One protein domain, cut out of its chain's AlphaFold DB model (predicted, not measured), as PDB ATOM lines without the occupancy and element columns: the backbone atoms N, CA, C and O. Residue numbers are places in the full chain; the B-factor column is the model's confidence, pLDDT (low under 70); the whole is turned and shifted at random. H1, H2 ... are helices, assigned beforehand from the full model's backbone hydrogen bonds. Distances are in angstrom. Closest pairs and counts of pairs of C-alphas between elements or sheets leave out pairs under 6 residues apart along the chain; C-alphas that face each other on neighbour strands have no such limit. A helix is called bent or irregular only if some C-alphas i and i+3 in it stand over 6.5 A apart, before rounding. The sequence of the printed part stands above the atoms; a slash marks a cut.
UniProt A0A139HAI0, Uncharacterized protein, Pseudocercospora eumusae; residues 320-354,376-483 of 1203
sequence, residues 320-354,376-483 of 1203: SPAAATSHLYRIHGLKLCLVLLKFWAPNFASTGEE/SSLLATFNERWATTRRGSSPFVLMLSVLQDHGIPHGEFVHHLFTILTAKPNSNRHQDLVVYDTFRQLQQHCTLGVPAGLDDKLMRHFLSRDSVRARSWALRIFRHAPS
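This is residues 320 to 354 and 376 to 483 of the 1203 residues of an uncharacterized protein of Pseudocercospora eumusae (UniProt A0A139HAI0). Five helices, H4 to H8, run up and down side by side as a zigzag bundle, with H4, H6 and H8 in one row and H5 and H7 in the other, and H2a and H3 pack on H4 at one end of it. The H7 and H8 hairpin makes the other end and is only loosely joined to H5 and H6, while the short H1 packs on H5 and the arm H2b turns away and touches no helix. You have 143 residues before you, with eight named helices, H1 to H8 in order along the chain, and no named strand; the class is all helix. The whole is compact, with a radius of gyration of the C-alphas of 14.8 A, and rounded, with spans of 43 by 34 by 31 A.

Start with H2, the longest helix, residues 333 to 354; find C-alpha 333 at (26.326, 26.953, -30.814). By its hydrogen bonds it was assigned as one helix, but it is bent: C-alphas 343 and 346 are 6.6 A apart. Its arm H2a covers residues 333 to 343 over 15.5 A, and H2b covers residues 346 to 354 over 14.3 A, at a steep tilt of 56 degrees. Before it lies H1, residues 325 to 328. After the cut, H3 begins at C-alpha 376, at (43.707, 27.906, -22.591), and runs 18.4 A to residue 388. Then come H4, residues 395 to 405, 15.3 A; H5, residues 410 to 422, 18.0 A; H6, residues 431 to 444, 19.6 A; and H7, residues 454 to 464, 15.6 A. H8, residues 468 to 480, runs 18.8 A and ends at C-alpha 480, at (10.915, 42.603, -19.466).

From H2a look to H4, the hub, which touches four other helices. H2a and H4 touch, closest at the C-alphas of Leu 334 and Pro 395, 5.7 A, and run the same way at a shallow tilt of 32 degrees, only just short of steep. H3 touches H4 at a steep tilt of 53 degrees, opposite ways, closest at the C-alphas of Phe 382 and Val 402, 6.3 A. H3 also touches H2a, with residues 376 to 379 alone, closest at the C-alphas of Leu 378 and Leu 341, 6.6 A. H4 and H5 form a helical hairpin at a shallow tilt of 14 degrees; their closest C-alphas, of Gln 404 and His 410, are 6.3 A apart. H5 and H6 form another, at 22 degrees, closest at the C-alphas of Leu 421 and Val 435, 6.3 A. H1 touches H5, closest at the C-alphas of Thr 325 and Ile 420, 4.9 A. Farther out, H7 and H8 form a hairpin at 23 degrees, with the C-alphas of Phe 462 and Ala 470 closest at 5.0 A. H5 and H7 are close but not clearly touching, with the C-alphas of His 415 and Leu 454 closest at 6.5 A. Every O i to N i+4 pair is within hydrogen-bond range in H2a, H3, H4, H5, H6, H7 and H8; in H2b 3 of 5 are, and H1 is too short for such a pair.

The two C-alphas farthest apart, of Glu 354 and Val 468, are 44.3 A apart. Residues 355 to 375 are not printed, and C-alphas 354 and 376 stand 24.2 A apart across this cut. Of the links that are printed whole, none is long. The mean pLDDT of the printed part is 91.9; look for values under 70 at residues 352 to 354, 425 and 427.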
ATOM      1  N   SER A 320      35.451  43.040 -34.025       92.50
ATOM      2  CA  SER A 320      34.149  42.468 -33.729       92.50
ATOM      3  C   SER A 320      33.975  41.134 -34.454       92.50
ATOM      4  O   SER A 320      34.045  41.114 -35.684       92.50
ATOM      5  N   PRO A 321      33.627  40.033 -33.759       95.25
ATOM      6  CA  PRO A 321      33.221  38.802 -34.430       95.25
ATOM      7  C   PRO A 321      31.909  38.990 -35.209       95.25
ATOM      8  O   PRO A 321      31.587  38.176 -36.071       95.25
ATOM      9  N   ALA A 322      31.165  40.082 -34.978       94.00
ATOM     10  CA  ALA A 322      30.029  40.431 -35.820       94.00
ATOM     11  C   ALA A 322      30.439  40.798 -37.261       94.00
ATOM     12  O   ALA A 322      29.606  40.646 -38.151       94.00
ATOM     13  N   ALA A 323      31.697  41.180 -37.524       93.38
ATOM     14  CA  ALA A 323      32.193  41.367 -38.891       93.38
ATOM     15  C   ALA A 323      32.132  40.053 -39.690       93.38
ATOM     16  O   ALA A 323      31.665  40.032 -40.823       93.38
ATOM     17  N   ALA A 324      32.507  38.927 -39.069       94.38
ATOM     18  CA  ALA A 324      32.468  37.587 -39.665       94.38
ATOM     19  C   ALA A 324      31.095  36.888 -39.529       94.38
ATOM     20  O   ALA A 324      30.998  35.656 -39.585       94.38
ATOM     21  N   THR A 325      30.011  37.651 -39.337       94.06
ATOM     22  CA  THR A 325      28.664  37.134 -39.031       94.06
ATOM     23  C   THR A 325      28.183  36.062 -40.016       94.06
ATOM     24  O   THR A 325      27.724  35.004 -39.576       94.06
ATOM     25  N   SER A 326      28.317  36.293 -41.327       91.25
ATOM     26  CA  SER A 326      27.908  35.385 -42.422       91.25
ATOM     27  C   SER A 326      28.615  34.019 -42.409       91.25
ATOM     28  O   SER A 326      28.133  33.021 -42.973       91.25
ATOM     29  N   HIS A 327      29.770  33.961 -41.748       92.94
ATOM     30  CA  HIS A 327      30.505  32.745 -41.477       92.94
ATOM     31  C   HIS A 327      30.052  32.114 -40.157       92.94
ATOM     32  O   HIS A 327      29.525  30.994 -40.160       92.94
ATOM     33  N   LEU A 328      30.172  32.865 -39.061       93.94
ATOM     34  CA  LEU A 328      29.973  32.379 -37.698       93.94
ATOM     35  C   LEU A 328      28.545  31.881 -37.414       93.94
ATOM     36  O   LEU A 328      28.395  30.915 -36.665       93.94
ATOM     37  N   TYR A 329      27.496  32.427 -38.053       92.00
ATOM     38  CA  TYR A 329      26.112  31.960 -37.820       92.00
ATOM     39  C   TYR A 329      25.879  30.494 -38.233       92.00
ATOM     40  O   TYR A 329      24.897  29.884 -37.806       92.00
ATOM     41  N   ARG A 330      26.747  29.923 -39.085       91.12
ATOM     42  CA  ARG A 330      26.655  28.515 -39.520       91.12
ATOM     43  C   ARG A 330      27.332  27.539 -38.554       91.12
ATOM     44  O   ARG A 330      27.150  26.333 -38.703       91.12
ATOM     45  N   ILE A 331      28.096  28.027 -37.576       91.94
ATOM     46  CA  ILE A 331      28.789  27.190 -36.595       91.94
ATOM     47  C   ILE A 331      27.802  26.786 -35.489       91.94
ATOM     48  O   ILE A 331      27.082  27.615 -34.934       91.94
ATOM     49  N   HIS A 332      27.757  25.495 -35.146       91.69
ATOM     50  CA  HIS A 332      26.888  24.988 -34.078       91.69
ATOM     51  C   HIS A 332      27.205  25.651 -32.726       91.69
ATOM     52  O   HIS A 332      28.372  25.786 -32.373       91.69
ATOM     53  N   GLY A 333      26.187  26.001 -31.929       92.50
ATOM     54  CA  GLY A 333      26.326  26.953 -30.814       92.50
ATOM     55  C   GLY A 333      27.448  26.675 -29.804       92.50
ATOM     56  O   GLY A 333      28.200  27.586 -29.480       92.50
ATOM     57  N   LEU A 334      27.636  25.423 -29.365       94.50
ATOM     58  CA  LEU A 334      28.757  25.060 -28.478       94.50
ATOM     59  C   LEU A 334      30.130  25.293 -29.140       94.50
ATOM     60  O   LEU A 334      31.060  25.776 -28.502       94.50
ATOM     61  N   LYS A 335      30.242  24.984 -30.434       94.75
ATOM     62  CA  LYS A 335      31.469  25.161 -31.219       94.75
ATOM     63  C   LYS A 335      31.734  26.639 -31.510       94.75
ATOM     64  O   LYS A 335      32.878  27.068 -31.454       94.75
ATOM     65  N   LEU A 336      30.674  27.425 -31.722       95.56
ATOM     66  CA  LEU A 336      30.752  28.880 -31.829       95.56
ATOM     67  C   LEU A 336      31.263  29.506 -30.520       95.56
ATOM     68  O   LEU A 336      32.112  30.384 -30.581       95.56
ATOM     69  N   CYS A 337      30.826  29.022 -29.350       96.38
ATOM     70  CA  CYS A 337      31.353  29.499 -28.063       96.38
ATOM     71  C   CYS A 337      32.865  29.269 -27.940       96.38
ATOM     72  O   CYS A 337      33.597  30.181 -27.575       96.38
ATOM     73  N   LEU A 338      33.341  28.070 -28.290       96.00
ATOM     74  CA  LEU A 338      34.759  27.710 -28.204       96.00
ATOM     75  C   LEU A 338      35.629  28.503 -29.203       96.00
ATOM     76  O   LEU A 338      36.708  28.955 -28.838       96.00
ATOM     77  N   VAL A 339      35.137  28.755 -30.423       96.06
ATOM     78  CA  VAL A 339      35.784  29.656 -31.403       96.06
ATOM     79  C   VAL A 339      35.849  31.098 -30.877       96.06
ATOM     80  O   VAL A 339      36.903  31.728 -30.916       96.06
ATOM     81  N   LEU A 340      34.746  31.622 -30.335       96.69
ATOM     82  CA  LEU A 340      34.692  32.983 -29.791       96.69
ATOM     83  C   LEU A 340      35.603  33.163 -28.561       96.69
ATOM     84  O   LEU A 340      36.263  34.197 -28.454       96.69
ATOM     85  N   LEU A 341      35.682  32.160 -27.677       96.12
ATOM     86  CA  LEU A 341      36.590  32.143 -26.523       96.12
ATOM     87  C   LEU A 341      38.063  32.028 -26.926       96.12
ATOM     88  O   LEU A 341      38.891  32.710 -26.331       96.12
ATOM     89  N   LYS A 342      38.405  31.189 -27.916       96.00
ATOM     90  CA  LYS A 342      39.807  30.995 -28.311       96.00
ATOM     91  C   LYS A 342      40.392  32.223 -29.016       96.00
ATOM     92  O   LYS A 342      41.518  32.599 -28.714       96.00
ATOM     93  N   PHE A 343      39.653  32.816 -29.959       95.56
ATOM     94  CA  PHE A 343      40.232  33.780 -30.906       95.56
ATOM     95  C   PHE A 343      39.824  35.236 -30.658       95.56
ATOM     96  O   PHE A 343      40.660  36.123 -30.794       95.56
ATOM     97  N   TRP A 344      38.571  35.513 -30.274       95.75
ATOM     98  CA  TRP A 344      38.101  36.898 -30.099       95.75
ATOM     99  C   TRP A 344      38.174  37.394 -28.653       95.75
ATOM    100  O   TRP A 344      38.533  38.548 -28.441       95.75
ATOM    101  N   ALA A 345      37.865  36.561 -27.654       95.19
ATOM    102  CA  ALA A 345      37.884  36.977 -26.247       95.19
ATOM    103  C   ALA A 345      39.217  37.602 -25.764       95.19
ATOM    104  O   ALA A 345      39.140  38.621 -25.073       95.19
ATOM    105  N   PRO A 346      40.413  37.106 -26.153       93.88
ATOM    106  CA  PRO A 346      41.681  37.747 -25.787       93.88
ATOM    107  C   PRO A 346      41.789  39.176 -26.335       93.88
ATOM    108  O   PRO A 346      42.231  40.083 -25.636       93.88
ATOM    109  N   ASN A 347      41.297  39.410 -27.553       90.81
ATOM    110  CA  ASN A 347      41.354  40.723 -28.194       90.81
ATOM    111  C   ASN A 347      40.414  41.734 -27.510       90.81
ATOM    112  O   ASN A 347      40.746  42.917 -27.464       90.81
ATOM    113  N   PHE A 348      39.295  41.276 -26.924       88.38
ATOM    114  CA  PHE A 348      38.418  42.113 -26.089       88.38
ATOM    115  C   PHE A 348      39.040  42.489 -24.741       88.38
ATOM    116  O   PHE A 348      38.759  43.579 -24.241       88.38
ATOM    117  N   ALA A 349      39.881  41.624 -24.162       87.56
ATOM    118  CA  ALA A 349      40.644  41.969 -22.965       87.56
ATOM    119  C   ALA A 349      41.599  43.138 -23.269       87.56
ATOM    120  O   ALA A 349      41.537  44.167 -22.600       87.56
ATOM    121  N   SER A 350      42.380  43.035 -24.352       85.06
ATOM    122  CA  SER A 350      43.333  44.073 -24.767       85.06
ATOM    123  C   SER A 350      42.681  45.418 -25.125       85.06
ATOM    124  O   SER A 350      43.223  46.465 -24.790       85.06
ATOM    125  N   THR A 351      41.512  45.435 -25.779       77.44
ATOM    126  CA  THR A 351      40.823  46.703 -26.122       77.44
ATOM    127  C   THR A 351      40.154  47.394 -24.933       77.44
ATOM    128  O   THR A 351      39.827  48.578 -25.019       77.44
ATOM    129  N   GLY A 352      39.915  46.676 -23.831       64.12
ATOM    130  CA  GLY A 352      39.252  47.234 -22.652       64.12
ATOM    131  C   GLY A 352      40.066  48.327 -21.951       64.12
ATOM    132  O   GLY A 352      39.486  49.188 -21.291       64.12
ATOM    133  N   GLU A 353      41.392  48.323 -22.106       56.97
ATOM    134  CA  GLU A 353      42.285  49.305 -21.482       56.97
ATOM    135  C   GLU A 353      42.197  50.682 -22.175       56.97
ATOM    136  O   GLU A 353      42.050  51.700 -21.496       56.97
ATOM    137  N   GLU A 354      42.166  50.717 -23.515       55.22
ATOM    138  CA  GLU A 354      42.100  51.953 -24.319       55.22
ATOM    139  C   GLU A 354      40.835  52.784 -24.017       55.22
ATOM    140  O   GLU A 354      40.910  54.000 -23.833       55.22
ATOM    141  N   SER A 376      43.783  29.260 -23.145       94.44
ATOM    142  CA  SER A 376      43.707  27.906 -22.591       94.44
ATOM    143  C   SER A 376      42.991  27.889 -21.237       94.44
ATOM    144  O   SER A 376      42.162  27.008 -21.019       94.44
ATOM    145  N   SER A 377      43.214  28.891 -20.376       95.50
ATOM    146  CA  SER A 377      42.462  29.086 -19.124       95.50
ATOM    147  C   SER A 377      40.970  29.315 -19.387       95.50
ATOM    148  O   SER A 377      40.129  28.595 -18.844       95.50
ATOM    149  N   LEU A 378      40.627  30.240 -20.296       95.69
ATOM    150  CA  LEU A 378      39.233  30.515 -20.681       95.69
ATOM    151  C   LEU A 378      38.515  29.248 -21.177       95.69
ATOM    152  O   LEU A 378      37.386  28.958 -20.772       95.69
ATOM    153  N   LEU A 379      39.179  28.468 -22.036       95.94
ATOM    154  CA  LEU A 379      38.652  27.212 -22.569       95.94
ATOM    155  C   LEU A 379      38.563  26.117 -21.494       95.94
ATOM    156  O   LEU A 379      37.583  25.371 -21.479       95.94
ATOM    157  N   ALA A 380      39.533  26.020 -20.582       96.12
ATOM    158  CA  ALA A 380      39.520  25.062 -19.479       96.12
ATOM    159  C   ALA A 380      38.343  25.326 -18.526       96.12
ATOM    160  O   ALA A 380      37.511  24.437 -18.330       96.12
ATOM    161  N   THR A 381      38.201  26.559 -18.022       96.62
ATOM    162  CA  THR A 381      37.088  26.952 -17.144       96.62
ATOM    163  C   THR A 381      35.732  26.779 -17.832       96.62
ATOM    164  O   THR A 381      34.771  26.323 -17.208       96.62
ATOM    165  N   PHE A 382      35.627  27.096 -19.127       97.00
ATOM    166  CA  PHE A 382      34.397  26.860 -19.883       97.00
ATOM    167  C   PHE A 382      34.057  25.370 -19.997       97.00
ATOM    168  O   PHE A 382      32.912  24.993 -19.745       97.00
ATOM    169  N   ASN A 383      35.025  24.515 -20.331       96.00
ATOM    170  CA  ASN A 383      34.800  23.075 -20.479       96.00
ATOM    171  C   ASN A 383      34.468  22.391 -19.141       96.00
ATOM    172  O   ASN A 383      33.540  21.582 -19.090       96.00
ATOM    173  N   GLU A 384      35.153  22.751 -18.052       96.12
ATOM    174  CA  GLU A 384      34.864  22.269 -16.693       96.12
ATOM    175  C   GLU A 384      33.429  22.623 -16.269       96.12
ATOM    176  O   GLU A 384      32.633  21.763 -15.867       96.12
ATOM    177  N   ARG A 385      33.052  23.897 -16.421       95.75
ATOM    178  CA  ARG A 385      31.697  24.352 -16.106       95.75
ATOM    179  C   ARG A 385      30.657  23.733 -17.036       95.75
ATOM    180  O   ARG A 385      29.561  23.411 -16.586       95.75
ATOM    181  N   TRP A 386      30.965  23.531 -18.317       95.12
ATOM    182  CA  TRP A 386      30.034  22.912 -19.263       95.12
ATOM    183  C   TRP A 386      29.780  21.438 -18.921       95.12
ATOM    184  O   TRP A 386      28.634  20.994 -18.982       95.12
ATOM    185  N   ALA A 387      30.803  20.708 -18.463       94.50
ATOM    186  CA  ALA A 387      30.674  19.327 -17.996       94.50
ATOM    187  C   ALA A 387      29.820  19.193 -16.718       94.50
ATOM    188  O   ALA A 387      29.061  18.233 -16.581       94.50
ATOM    189  N   THR A 388      29.902  20.159 -15.796       94.25
ATOM    190  CA  THR A 388      29.090  20.181 -14.560       94.25
ATOM    191  C   THR A 388      27.682  20.766 -14.752       94.25
ATOM    192  O   THR A 388      26.784  20.543 -13.933       94.25
ATOM    193  N   THR A 389      27.447  21.503 -15.842       91.38
ATOM    194  CA  THR A 389      26.191  22.221 -16.089       91.38
ATOM    195  C   THR A 389      25.036  21.291 -16.475       91.38
ATOM    196  O   THR A 389      25.140  20.393 -17.309       91.38
ATOM    197  N   ARG A 390      23.858  21.532 -15.882       80.38
ATOM    198  CA  ARG A 390      22.652  20.725 -16.130       80.38
ATOM    199  C   ARG A 390      22.158  20.872 -17.574       80.38
ATOM    200  O   ARG A 390      22.033  21.988 -18.083       80.38
ATOM    201  N   ARG A 391      21.767  19.744 -18.188       81.12
ATOM    202  CA  ARG A 391      21.146  19.679 -19.528       81.12
ATOM    203  C   ARG A 391      20.006  20.704 -19.646       81.12
ATOM    204  O   ARG A 391      18.965  20.534 -19.014       81.12
ATOM    205  N   GLY A 392      20.209  21.741 -20.460       83.75
ATOM    206  CA  GLY A 392      19.244  22.827 -20.682       83.75
ATOM    207  C   GLY A 392      19.825  24.240 -20.575       83.75
ATOM    208  O   GLY A 392      19.193  25.171 -21.070       83.75
ATOM    209  N   SER A 393      21.013  24.417 -19.988       89.81
ATOM    210  CA  SER A 393      21.706  25.712 -20.048       89.81
ATOM    211  C   SER A 393      22.157  26.042 -21.475       89.81
ATOM    212  O   SER A 393      22.579  25.157 -22.223       89.81
ATOM    213  N   SER A 394      22.084  27.316 -21.852       94.38
ATOM    214  CA  SER A 394      22.626  27.828 -23.108       94.38
ATOM    215  C   SER A 394      24.151  27.961 -22.986       94.38
ATOM    216  O   SER A 394      24.617  28.669 -22.087       94.38
ATOM    217  N   PRO A 395      24.951  27.348 -23.885       96.19
ATOM    218  CA  PRO A 395      26.412  27.450 -23.822       96.19
ATOM    219  C   PRO A 395      26.875  28.904 -23.960       96.19
ATOM    220  O   PRO A 395      27.893  29.281 -23.395       96.19
ATOM    221  N   PHE A 396      26.083  29.747 -24.626       97.12
ATOM    222  CA  PHE A 396      26.357  31.168 -24.774       97.12
ATOM    223  C   PHE A 396      26.312  31.935 -23.447       97.12
ATOM    224  O   PHE A 396      27.156  32.790 -23.214       97.12
ATOM    225  N   VAL A 397      25.359  31.633 -22.558       96.81
ATOM    226  CA  VAL A 397      25.269  32.308 -21.248       96.81
ATOM    227  C   VAL A 397      26.382  31.825 -20.321       96.81
ATOM    228  O   VAL A 397      26.937  32.622 -19.571       96.81
ATOM    229  N   LEU A 398      26.780  30.553 -20.437       96.81
ATOM    230  CA  LEU A 398      27.947  30.037 -19.724       96.81
ATOM    231  C   LEU A 398      29.260  30.663 -20.218       96.81
ATOM    232  O   LEU A 398      30.099  31.044 -19.414       96.81
ATOM    233  N   MET A 399      29.430  30.811 -21.533       97.56
ATOM    234  CA  MET A 399      30.568  31.519 -22.128       97.56
ATOM    235  C   MET A 399      30.669  32.944 -21.573       97.56
ATOM    236  O   MET A 399      31.738  33.364 -21.145       97.56
ATOM    237  N   LEU A 400      29.547  33.668 -21.532       97.31
ATOM    238  CA  LEU A 400      29.496  35.028 -21.001       97.31
ATOM    239  C   LEU A 400      29.844  35.092 -19.504       97.31
ATOM    240  O   LEU A 400      30.534  36.025 -19.104       97.31
ATOM    241  N   SER A 401      29.441  34.109 -18.685       96.75
ATOM    242  CA  SER A 401      29.849  34.074 -17.271       96.75
ATOM    243  C   SER A 401      31.337  33.764 -17.090       96.75
ATOM    244  O   SER A 401      31.964  34.322 -16.199       96.75
ATOM    245  N   VAL A 402      31.942  32.953 -17.966       96.81
ATOM    246  CA  VAL A 402      33.400  32.730 -17.964       96.81
ATOM    247  C   VAL A 402      34.166  34.003 -18.332       96.81
ATOM    248  O   VAL A 402      35.175  34.284 -17.692       96.81
ATOM    249  N   LEU A 403      33.678  34.796 -19.295       96.12
ATOM    250  CA  LEU A 403      34.258  36.107 -19.621       96.12
ATOM    251  C   LEU A 403      34.168  37.077 -18.436       96.12
ATOM    252  O   LEU A 403      35.177  37.674 -18.066       96.12
ATOM    253  N   GLN A 404      32.988  37.182 -17.814       95.44
ATOM    254  CA  GLN A 404      32.765  38.037 -16.645       95.44
ATOM    255  C   GLN A 404      33.694  37.673 -15.477       95.44
ATOM    256  O   GLN A 404      34.281  38.565 -14.867       95.44
ATOM    257  N   ASP A 405      33.868  36.380 -15.195       95.19
ATOM    258  CA  ASP A 405      34.702  35.914 -14.080       95.19
ATOM    259  C   ASP A 405      36.214  36.059 -14.349       95.19
ATOM    260  O   ASP A 405      36.998  36.084 -13.404       95.19
ATOM    261  N   HIS A 406      36.627  36.210 -15.615       94.81
ATOM    262  CA  HIS A 406      37.988  36.613 -16.007       94.81
ATOM    263  C   HIS A 406      38.130  38.143 -16.183       94.81
ATOM    264  O   HIS A 406      39.157  38.613 -16.665       94.81
ATOM    265  N   GLY A 407      37.111  38.935 -15.825       93.31
ATOM    266  CA  GLY A 407      37.133  40.400 -15.920       93.31
ATOM    267  C   GLY A 407      36.993  40.977 -17.336       93.31
ATOM    268  O   GLY A 407      37.073  42.194 -17.502       93.31
ATOM    269  N   ILE A 408      36.758  40.146 -18.358       93.69
ATOM    270  CA  ILE A 408      36.646  40.590 -19.755       93.69
ATOM    271  C   ILE A 408      35.297  41.311 -19.959       93.69
ATOM    272  O   ILE A 408      34.254  40.761 -19.588       93.69
ATOM    273  N   PRO A 409      35.265  42.514 -20.572       91.31
ATOM    274  CA  PRO A 409      34.039  43.298 -20.734       91.31
ATOM    275  C   PRO A 409      33.022  42.603 -21.655       91.31
ATOM    276  O   PRO A 409      33.082  42.682 -22.882       91.31
ATOM    277  N   HIS A 410      32.027  41.936 -21.063       93.62
ATOM    278  CA  HIS A 410      31.054  41.125 -21.804       93.62
ATOM    279  C   HIS A 410      29.973  41.938 -22.534       93.62
ATOM    280  O   HIS A 410      29.286  41.386 -23.389       93.62
ATOM    281  N   GLY A 411      29.809  43.230 -22.228       92.81
ATOM    282  CA  GLY A 411      28.726  44.078 -22.749       92.81
ATOM    283  C   GLY A 411      28.644  44.108 -24.280       92.81
ATOM    284  O   GLY A 411      27.655  43.649 -24.855       92.81
ATOM    285  N   GLU A 412      29.696  44.579 -24.955       92.31
ATOM    286  CA  GLU A 412      29.767  44.567 -26.425       92.31
ATOM    287  C   GLU A 412      29.754  43.141 -26.991       92.31
ATOM    288  O   GLU A 412      29.108  42.868 -28.005       92.31
ATOM    289  N   PHE A 413      30.412  42.202 -26.306       94.12
ATOM    290  CA  PHE A 413      30.485  40.797 -26.709       94.12
ATOM    291  C   PHE A 413      29.092  40.156 -26.829       94.12
ATOM    292  O   PHE A 413      28.830  39.407 -27.772       94.12
ATOM    293  N   VAL A 414      28.160  40.506 -25.933       96.19
ATOM    294  CA  VAL A 414      26.743  40.128 -26.029       96.19
ATOM    295  C   VAL A 414      26.096  40.716 -27.288       96.19
ATOM    296  O   VAL A 414      25.416  39.985 -28.011       96.19
ATOM    297  N   HIS A 415      26.303  42.001 -27.597       95.44
ATOM    298  CA  HIS A 415      25.761  42.604 -28.825       95.44
ATOM    299  C   HIS A 415      26.308  41.919 -30.084       95.44
ATOM    300  O   HIS A 415      25.546  41.658 -31.022       95.44
ATOM    301  N   HIS A 416      27.595  41.574 -30.104       95.19
ATOM    302  CA  HIS A 416      28.220  40.858 -31.211       95.19
ATOM    303  C   HIS A 416      27.664  39.437 -31.358       95.19
ATOM    304  O   HIS A 416      27.195  39.072 -32.438       95.19
ATOM    305  N   LEU A 417      27.581  38.679 -30.261       96.44
ATOM    306  CA  LEU A 417      26.937  37.367 -30.214       96.44
ATOM    307  C   LEU A 417      25.498  37.411 -30.752       96.44
ATOM    308  O   LEU A 417      25.142  36.629 -31.632       96.44
ATOM    309  N   PHE A 418      24.657  38.322 -30.258       96.38
ATOM    310  CA  PHE A 418      23.273  38.414 -30.723       96.38
ATOM    311  C   PHE A 418      23.163  38.895 -32.170       96.38
ATOM    312  O   PHE A 418      22.209  38.515 -32.845       96.38
ATOM    313  N   THR A 419      24.141  39.646 -32.684       95.56
ATOM    314  CA  THR A 419      24.232  39.955 -34.121       95.56
ATOM    315  C   THR A 419      24.420  38.672 -34.932       95.56
ATOM    316  O   THR A 419      23.594  38.384 -35.793       95.56
ATOM    317  N   ILE A 420      25.400  37.839 -34.570       95.62
ATOM    318  CA  ILE A 420      25.652  36.539 -35.214       95.62
ATOM    319  C   ILE A 420      24.413  35.626 -35.129       95.62
ATOM    320  O   ILE A 420      24.004  35.027 -36.124       95.62
ATOM    321  N   LEU A 421      23.766  35.542 -33.959       94.38
ATOM    322  CA  LEU A 421      22.594  34.679 -33.755       94.38
ATOM    323  C   LEU A 421      21.339  35.145 -34.515       94.38
ATOM    324  O   LEU A 421      20.551  34.299 -34.945       94.38
ATOM    325  N   THR A 422      21.141  36.455 -34.697       94.00
ATOM    326  CA  THR A 422      19.971  37.028 -35.400       94.00
ATOM    327  C   THR A 422      20.155  37.180 -36.912       94.00
ATOM    328  O   THR A 422      19.182  37.444 -37.618       94.00
ATOM    329  N   ALA A 423      21.365  36.964 -37.428       91.62
ATOM    330  CA  ALA A 423      21.743  37.281 -38.803       91.62
ATOM    331  C   ALA A 423      20.979  36.546 -39.914       91.62
ATOM    332  O   ALA A 423      20.864  37.069 -41.018       91.62
ATOM    333  N   LYS A 424      20.486  35.321 -39.676       83.00
ATOM    334  CA  LYS A 424      19.919  34.486 -40.749       83.00
ATOM    335  C   LYS A 424      18.548  35.037 -41.200       83.00
ATOM    336  O   LYS A 424      17.571  34.888 -40.458       83.00
ATOM    337  N   PRO A 425      18.406  35.603 -42.419       67.19
ATOM    338  CA  PRO A 425      17.173  36.280 -42.826       67.19
ATOM    339  C   PRO A 425      16.011  35.304 -43.035       67.19
ATOM    340  O   PRO A 425      14.874  35.683 -42.803       67.19
ATOM    341  N   ASN A 426      16.289  34.034 -43.348       70.94
ATOM    342  CA  ASN A 426      15.313  32.938 -43.386       70.94
ATOM    343  C   ASN A 426      15.699  31.873 -42.344       70.94
ATOM    344  O   ASN A 426      16.248  30.818 -42.671       70.94
ATOM    345  N   SER A 427      15.511  32.191 -41.063       64.75
ATOM    346  CA  SER A 427      15.840  31.303 -39.948       64.75
ATOM    347  C   SER A 427      14.853  30.137 -39.829       64.75
ATOM    348  O   SER A 427      13.641  30.284 -39.978       64.75
ATOM    349  N   ASN A 428      15.371  28.942 -39.529       75.44
ATOM    350  CA  ASN A 428      14.521  27.798 -39.199       75.44
ATOM    351  C   ASN A 428      13.854  28.073 -37.838       75.44
ATOM    352  O   ASN A 428      14.485  28.672 -36.968       75.44
ATOM    353  N   ARG A 429      12.646  27.533 -37.598       82.00
ATOM    354  CA  ARG A 429      11.851  27.710 -36.351       82.00
ATOM    355  C   ARG A 429      12.616  27.423 -35.032       82.00
ATOM    356  O   ARG A 429      12.132  27.781 -33.960       82.00
ATOM    357  N   HIS A 430      13.780  26.771 -35.103       87.75
ATOM    358  CA  HIS A 430      14.692  26.483 -33.990       87.75
ATOM    359  C   HIS A 430      15.676  27.621 -33.657       87.75
ATOM    360  O   HIS A 430      16.026  27.772 -32.492       87.75
ATOM    361  N   GLN A 431      16.130  28.422 -34.627       88.88
ATOM    362  CA  GLN A 431      17.143  29.459 -34.378       88.88
ATOM    363  C   GLN A 431      16.546  30.639 -33.600       88.88
ATOM    364  O   GLN A 431      17.117  31.050 -32.596       88.88
ATOM    365  N   ASP A 432      15.343  31.088 -33.962       91.62
ATOM    366  CA  ASP A 432      14.575  32.088 -33.207       91.62
ATOM    367  C   ASP A 432      14.334  31.654 -31.744       91.62
ATOM    368  O   ASP A 432      14.354  32.476 -30.827       91.62
ATOM    369  N   LEU A 433      14.147  30.346 -31.514       93.12
ATOM    370  CA  LEU A 433      14.029  29.763 -30.176       93.12
ATOM    371  C   LEU A 433      15.364  29.813 -29.415       93.12
ATOM    372  O   LEU A 433      15.352  30.125 -28.229       93.12
ATOM    373  N   VAL A 434      16.500  29.552 -30.073       93.31
ATOM    374  CA  VAL A 434      17.842  29.686 -29.471       93.31
ATOM    375  C   VAL A 434      18.158  31.145 -29.133       93.31
ATOM    376  O   VAL A 434      18.679  31.400 -28.048       93.31
ATOM    377  N   VAL A 435      17.794  32.102 -29.997       95.38
ATOM    378  CA  VAL A 435      17.896  33.547 -29.715       95.38
ATOM    379  C   VAL A 435      17.069  33.896 -28.475       95.38
ATOM    380  O   VAL A 435      17.609  34.438 -27.510       95.38
ATOM    381  N   TYR A 436      15.776  33.553 -28.463       95.94
ATOM    382  CA  TYR A 436      14.893  33.907 -27.352       95.94
ATOM    383  C   TYR A 436      15.281  33.220 -26.034       95.94
ATOM    384  O   TYR A 436      15.237  33.861 -24.984       95.94
ATOM    385  N   ASP A 437      15.650  31.936 -26.050       95.31
ATOM    386  CA  ASP A 437      16.001  31.238 -24.812       95.31
ATOM    387  C   ASP A 437      17.387  31.654 -24.296       95.31
ATOM    388  O   ASP A 437      17.550  31.806 -23.093       95.31
ATOM    389  N   THR A 438      18.344  31.989 -25.173       95.94
ATOM    390  CA  THR A 438      19.618  32.609 -24.756       95.94
ATOM    391  C   THR A 438      19.390  33.984 -24.130       95.94
ATOM    392  O   THR A 438      19.932  34.251 -23.062       95.94
ATOM    393  N   PHE A 439      18.532  34.826 -24.721       96.75
ATOM    394  CA  PHE A 439      18.127  36.101 -24.116       96.75
ATOM    395  C   PHE A 439      17.482  35.890 -22.742       96.75
ATOM    396  O   PHE A 439      17.845  36.537 -21.766       96.75
ATOM    397  N   ARG A 440      16.549  34.940 -22.646       96.31
ATOM    398  CA  ARG A 440      15.845  34.625 -21.403       96.31
ATOM    399  C   ARG A 440      16.783  34.088 -20.323       96.31
ATOM    400  O   ARG A 440      16.600  34.429 -19.160       96.31
ATOM    401  N   GLN A 441      17.754  33.252 -20.679       95.19
ATOM    402  CA  GLN A 441      18.737  32.725 -19.735       95.19
ATOM    403  C   GLN A 441      19.732  33.808 -19.293       95.19
ATOM    404  O   GLN A 441      20.036  33.881 -18.107       95.19
ATOM    405  N   LEU A 442      20.146  34.705 -20.197       95.81
ATOM    406  CA  LEU A 442      20.938  35.894 -19.870       95.81
ATOM    407  C   LEU A 442      20.189  36.799 -18.875       95.81
ATOM    408  O   LEU A 442      20.723  37.150 -17.829       95.81
ATOM    409  N   GLN A 443      18.909  37.075 -19.141       94.62
ATOM    410  CA  GLN A 443      18.019  37.837 -18.258       94.62
ATOM    411  C   GLN A 443      17.760  37.148 -16.897       94.62
ATOM    412  O   GLN A 443      17.389  37.803 -15.925       94.62
ATOM    413  N   GLN A 444      17.922  35.824 -16.820       94.56
ATOM    414  CA  GLN A 444      17.816  35.047 -15.580       94.56
ATOM    415  C   GLN A 444      19.157  34.909 -14.837       94.56
ATOM    416  O   GLN A 444      19.160  34.421 -13.705       94.56
ATOM    417  N   HIS A 445      20.277  35.336 -15.430       94.00
ATOM    418  CA  HIS A 445      21.589  35.301 -14.793       94.00
ATOM    419  C   HIS A 445      21.739  36.474 -13.819       94.00
ATOM    420  O   HIS A 445      21.578  37.632 -14.198       94.00
ATOM    421  N   CYS A 446      22.073  36.185 -12.561       92.38
ATOM    422  CA  CYS A 446      22.106  37.195 -11.500       92.38
ATOM    423  C   CYS A 446      23.208  38.259 -11.666       92.38
ATOM    424  O   CYS A 446      23.054  39.354 -11.132       92.38
ATOM    425  N   THR A 447      24.289  37.956 -12.393       92.62
ATOM    426  CA  THR A 447      25.470  38.833 -12.529       92.62
ATOM    427  C   THR A 447      25.649  39.486 -13.902       92.62
ATOM    428  O   THR A 447      26.291  40.529 -13.984       92.62
ATOM    429  N   LEU A 448      25.128  38.893 -14.986       94.12
ATOM    430  CA  LEU A 448      25.441  39.340 -16.355       94.12
ATOM    431  C   LEU A 448      24.553  40.501 -16.814       94.12
ATOM    432  O   LEU A 448      25.031  41.392 -17.518       94.12
ATOM    433  N   GLY A 449      23.275  40.475 -16.423       91.88
ATOM    434  CA  GLY A 449      22.264  41.434 -16.866       91.88
ATOM    435  C   GLY A 449      21.941  41.358 -18.364       91.88
ATOM    436  O   GLY A 449      22.468  40.532 -19.106       91.88
ATOM    437  N   VAL A 450      21.054  42.247 -18.813       94.50
ATOM    438  CA  VAL A 450      20.777  42.494 -20.236       94.50
ATOM    439  C   VAL A 450      21.418  43.839 -20.605       94.50
ATOM    440  O   VAL A 450      21.044  44.847 -20.003       94.50
ATOM    441  N   PRO A 451      22.376  43.889 -21.549       94.69
ATOM    442  CA  PRO A 451      22.982  45.144 -21.996       94.69
ATOM    443  C   PRO A 451      21.978  46.110 -22.636       94.69
ATOM    444  O   PRO A 451      21.040  45.701 -23.327       94.69
ATOM    445  N   ALA A 452      22.195  47.410 -22.425       91.44
ATOM    446  CA  ALA A 452      21.326  48.461 -22.941       91.44
ATOM    447  C   ALA A 452      21.227  48.419 -24.479       91.44
ATOM    448  O   ALA A 452      22.208  48.201 -25.178       91.44
ATOM    449  N   GLY A 453      20.023  48.609 -25.022       91.69
ATOM    450  CA  GLY A 453      19.776  48.561 -26.471       91.69
ATOM    451  C   GLY A 453      19.712  47.153 -27.084       91.69
ATOM    452  O   GLY A 453      19.244  47.013 -28.214       91.69
ATOM    453  N   LEU A 454      20.088  46.085 -26.364       95.00
ATOM    454  CA  LEU A 454      19.911  44.716 -26.868       95.00
ATOM    455  C   LEU A 454      18.426  44.385 -27.074       95.00
ATOM    456  O   LEU A 454      18.055  43.798 -28.093       95.00
ATOM    457  N   ASP A 455      17.577  44.802 -26.131       93.75
ATOM    458  CA  ASP A 455      16.127  44.603 -26.191       93.75
ATOM    459  C   ASP A 455      15.503  45.212 -27.452       93.75
ATOM    460  O   ASP A 455      14.626  44.596 -28.051       93.75
ATOM    461  N   ASP A 456      15.982  46.380 -27.892       93.62
ATOM    462  CA  ASP A 456      15.538  47.054 -29.119       93.62
ATOM    463  C   ASP A 456      15.911  46.250 -30.375       93.62
ATOM    464  O   ASP A 456      15.048  45.956 -31.211       93.62
ATOM    465  N   LYS A 457      17.173  45.812 -30.480       94.38
ATOM    466  CA  LYS A 457      17.644  44.984 -31.602       94.38
ATOM    467  C   LYS A 457      16.859  43.672 -31.695       94.38
ATOM    468  O   LYS A 457      16.451  43.268 -32.787       94.38
ATOM    469  N   LEU A 458      16.583  43.038 -30.555       95.25
ATOM    470  CA  LEU A 458      15.745  41.842 -30.483       95.25
ATOM    471  C   LEU A 458      14.270  42.138 -30.789       95.25
ATOM    472  O   LEU A 458      13.630  41.343 -31.477       95.25
ATOM    473  N   MET A 459      13.732  43.283 -30.357       95.31
ATOM    474  CA  MET A 459      12.363  43.702 -30.672       95.31
ATOM    475  C   MET A 459      12.163  43.829 -32.181       95.31
ATOM    476  O   MET A 459      11.251  43.216 -32.735       95.31
ATOM    477  N   ARG A 460      13.064  44.548 -32.865       94.12
ATOM    478  CA  ARG A 460      13.048  44.681 -34.330       94.12
ATOM    479  C   ARG A 460      13.177  43.321 -35.021       94.12
ATOM    480  O   ARG A 460      12.418  43.047 -35.947       94.12
ATOM    481  N   HIS A 461      14.058  42.438 -34.540       94.12
ATOM    482  CA  HIS A 461      14.212  41.089 -35.097       94.12
ATOM    483  C   HIS A 461      12.940  40.233 -34.962       94.12
ATOM    484  O   HIS A 461      12.502  39.623 -35.932       94.12
ATOM    485  N   PHE A 462      12.298  40.192 -33.791       94.38
ATOM    486  CA  PHE A 462      11.070  39.404 -33.619       94.38
ATOM    487  C   PHE A 462       9.826  40.061 -34.240       94.38
ATOM    488  O   PHE A 462       8.834  39.366 -34.459       94.38
ATOM    489  N   LEU A 463       9.871  41.359 -34.567       93.44
ATOM    490  CA  LEU A 463       8.824  42.061 -35.316       93.44
ATOM    491  C   LEU A 463       9.023  42.025 -36.843       93.44
ATOM    492  O   LEU A 463       8.039  42.164 -37.567       93.44
ATOM    493  N   SER A 464      10.219  41.764 -37.378       92.50
ATOM    494  CA  SER A 464      10.365  41.471 -38.818       92.50
ATOM    495  C   SER A 464       9.788  40.095 -39.192       92.50
ATOM    496  O   SER A 464       9.348  39.885 -40.319       92.50
ATOM    497  N   ARG A 465       9.693  39.171 -38.224       90.75
ATOM    498  CA  ARG A 465       8.987  37.884 -38.346       90.75
ATOM    499  C   ARG A 465       7.472  38.058 -38.178       90.75
ATOM    500  O   ARG A 465       7.035  38.691 -37.221       90.75
ATOM    501  N   ASP A 466       6.660  37.377 -38.992       87.50
ATOM    502  CA  ASP A 466       5.215  37.232 -38.709       87.50
ATOM    503  C   ASP A 466       4.853  35.951 -37.926       87.50
ATOM    504  O   ASP A 466       3.689  35.657 -37.664       87.50
ATOM    505  N   SER A 467       5.828  35.173 -37.447       90.31
ATOM    506  CA  SER A 467       5.517  33.977 -36.649       90.31
ATOM    507  C   SER A 467       4.692  34.313 -35.397       90.31
ATOM    508  O   SER A 467       5.030  35.219 -34.632       90.31
ATOM    509  N   VAL A 468       3.653  33.519 -35.117       91.19
ATOM    510  CA  VAL A 468       2.889  33.580 -33.855       91.19
ATOM    511  C   VAL A 468       3.817  33.421 -32.640       91.19
ATOM    512  O   VAL A 468       3.618  34.069 -31.609       91.19
ATOM    513  N   ARG A 469       4.882  32.612 -32.765       91.44
ATOM    514  CA  ARG A 469       5.895  32.452 -31.711       91.44
ATOM    515  C   ARG A 469       6.744  33.712 -31.554       91.44
ATOM    516  O   ARG A 469       6.884  34.170 -30.424       91.44
ATOM    517  N   ALA A 470       7.196  34.320 -32.653       91.94
ATOM    518  CA  ALA A 470       7.945  35.580 -32.634       91.94
ATOM    519  C   ALA A 470       7.138  36.726 -32.009       91.94
ATOM    520  O   ALA A 470       7.627  37.370 -31.084       91.94
ATOM    521  N   ARG A 471       5.856  36.880 -32.369       93.38
ATOM    522  CA  ARG A 471       4.924  37.808 -31.700       93.38
ATOM    523  C   ARG A 471       4.829  37.555 -30.186       93.38
ATOM    524  O   ARG A 471       4.792  38.500 -29.399       93.38
ATOM    525  N   SER A 472       4.845  36.289 -29.756       93.81
ATOM    526  CA  SER A 472       4.850  35.924 -28.329       93.81
ATOM    527  C   SER A 472       6.189  36.182 -27.619       93.81
ATOM    528  O   SER A 472       6.191  36.438 -26.415       93.81
ATOM    529  N   TRP A 473       7.312  36.124 -28.342       95.44
ATOM    530  CA  TRP A 473       8.653  36.409 -27.829       95.44
ATOM    531  C   TRP A 473       8.892  37.917 -27.724       95.44
ATOM    532  O   TRP A 473       9.252  38.377 -26.642       95.44
ATOM    533  N   ALA A 474       8.547  38.686 -28.763       95.62
ATOM    534  CA  ALA A 474       8.503  40.150 -28.747       95.62
ATOM    535  C   ALA A 474       7.688  40.672 -27.550       95.62
ATOM    536  O   ALA A 474       8.205  41.423 -26.731       95.62
ATOM    537  N   LEU A 475       6.462  40.175 -27.342       94.25
ATOM    538  CA  LEU A 475       5.641  40.525 -26.172       94.25
ATOM    539  C   LEU A 475       6.344  40.274 -24.820       94.25
ATOM    540  O   LEU A 475       6.114  41.011 -23.860       94.25
ATOM    541  N   ARG A 476       7.161  39.218 -24.704       95.06
ATOM    542  CA  ARG A 476       7.882  38.903 -23.459       95.06
ATOM    543  C   ARG A 476       9.111  39.782 -23.270       95.06
ATOM    544  O   ARG A 476       9.283  40.295 -22.173       95.06
ATOM    545  N   ILE A 477       9.913  39.980 -24.317       94.81
ATOM    546  CA  ILE A 477      11.065  40.897 -24.305       94.81
ATOM    547  C   ILE A 477      10.579  42.299 -23.935       94.81
ATOM    548  O   ILE A 477      11.059  42.875 -22.967       94.81
ATOM    549  N   PHE A 478       9.517  42.774 -24.596       93.31
ATOM    550  CA  PHE A 478       8.894  44.063 -24.309       93.31
ATOM    551  C   PHE A 478       8.517  44.156 -22.832       93.31
ATOM    552  O   PHE A 478       9.010  45.034 -22.138       93.31
ATOM    553  N   ARG A 479       7.737  43.196 -22.306       91.88
ATOM    554  CA  ARG A 479       7.360  43.135 -20.880       91.88
ATOM    555  C   ARG A 479       8.546  43.143 -19.907       91.88
ATOM    556  O   ARG A 479       8.362  43.617 -18.790       91.88
ATOM    557  N   HIS A 480       9.712  42.639 -20.301       89.69
ATOM    558  CA  HIS A 480      10.915  42.603 -19.466       89.69
ATOM    559  C   HIS A 480      11.798  43.851 -19.579       89.69
ATOM    560  O   HIS A 480      12.475  44.172 -18.608       89.69
ATOM    561  N   ALA A 481      11.729  44.582 -20.692       89.81
ATOM    562  CA  ALA A 481      12.456  45.824 -20.925       89.81
ATOM    563  C   ALA A 481      11.535  47.047 -20.718       89.81
ATOM    564  O   ALA A 481      10.830  47.445 -21.651       89.81
ATOM    565  N   PRO A 482      11.457  47.645 -19.509       84.31
ATOM    566  CA  PRO A 482      10.600  48.808 -19.245       84.31
ATOM    567  C   PRO A 482      11.071  50.080 -19.963       84.31
ATOM    568  O   PRO A 482      10.269  50.976 -20.187       84.31
ATOM    569  N   SER A 483      12.345  50.128 -20.361       84.50
ATOM    570  CA  SER A 483      12.973  51.191 -21.153       84.50
ATOM    571  C   SER A 483      12.444  51.308 -22.587       84.50
ATOM    572  O   SER A 483      12.697  52.318 -23.233       84.50
TER     573      SER A 483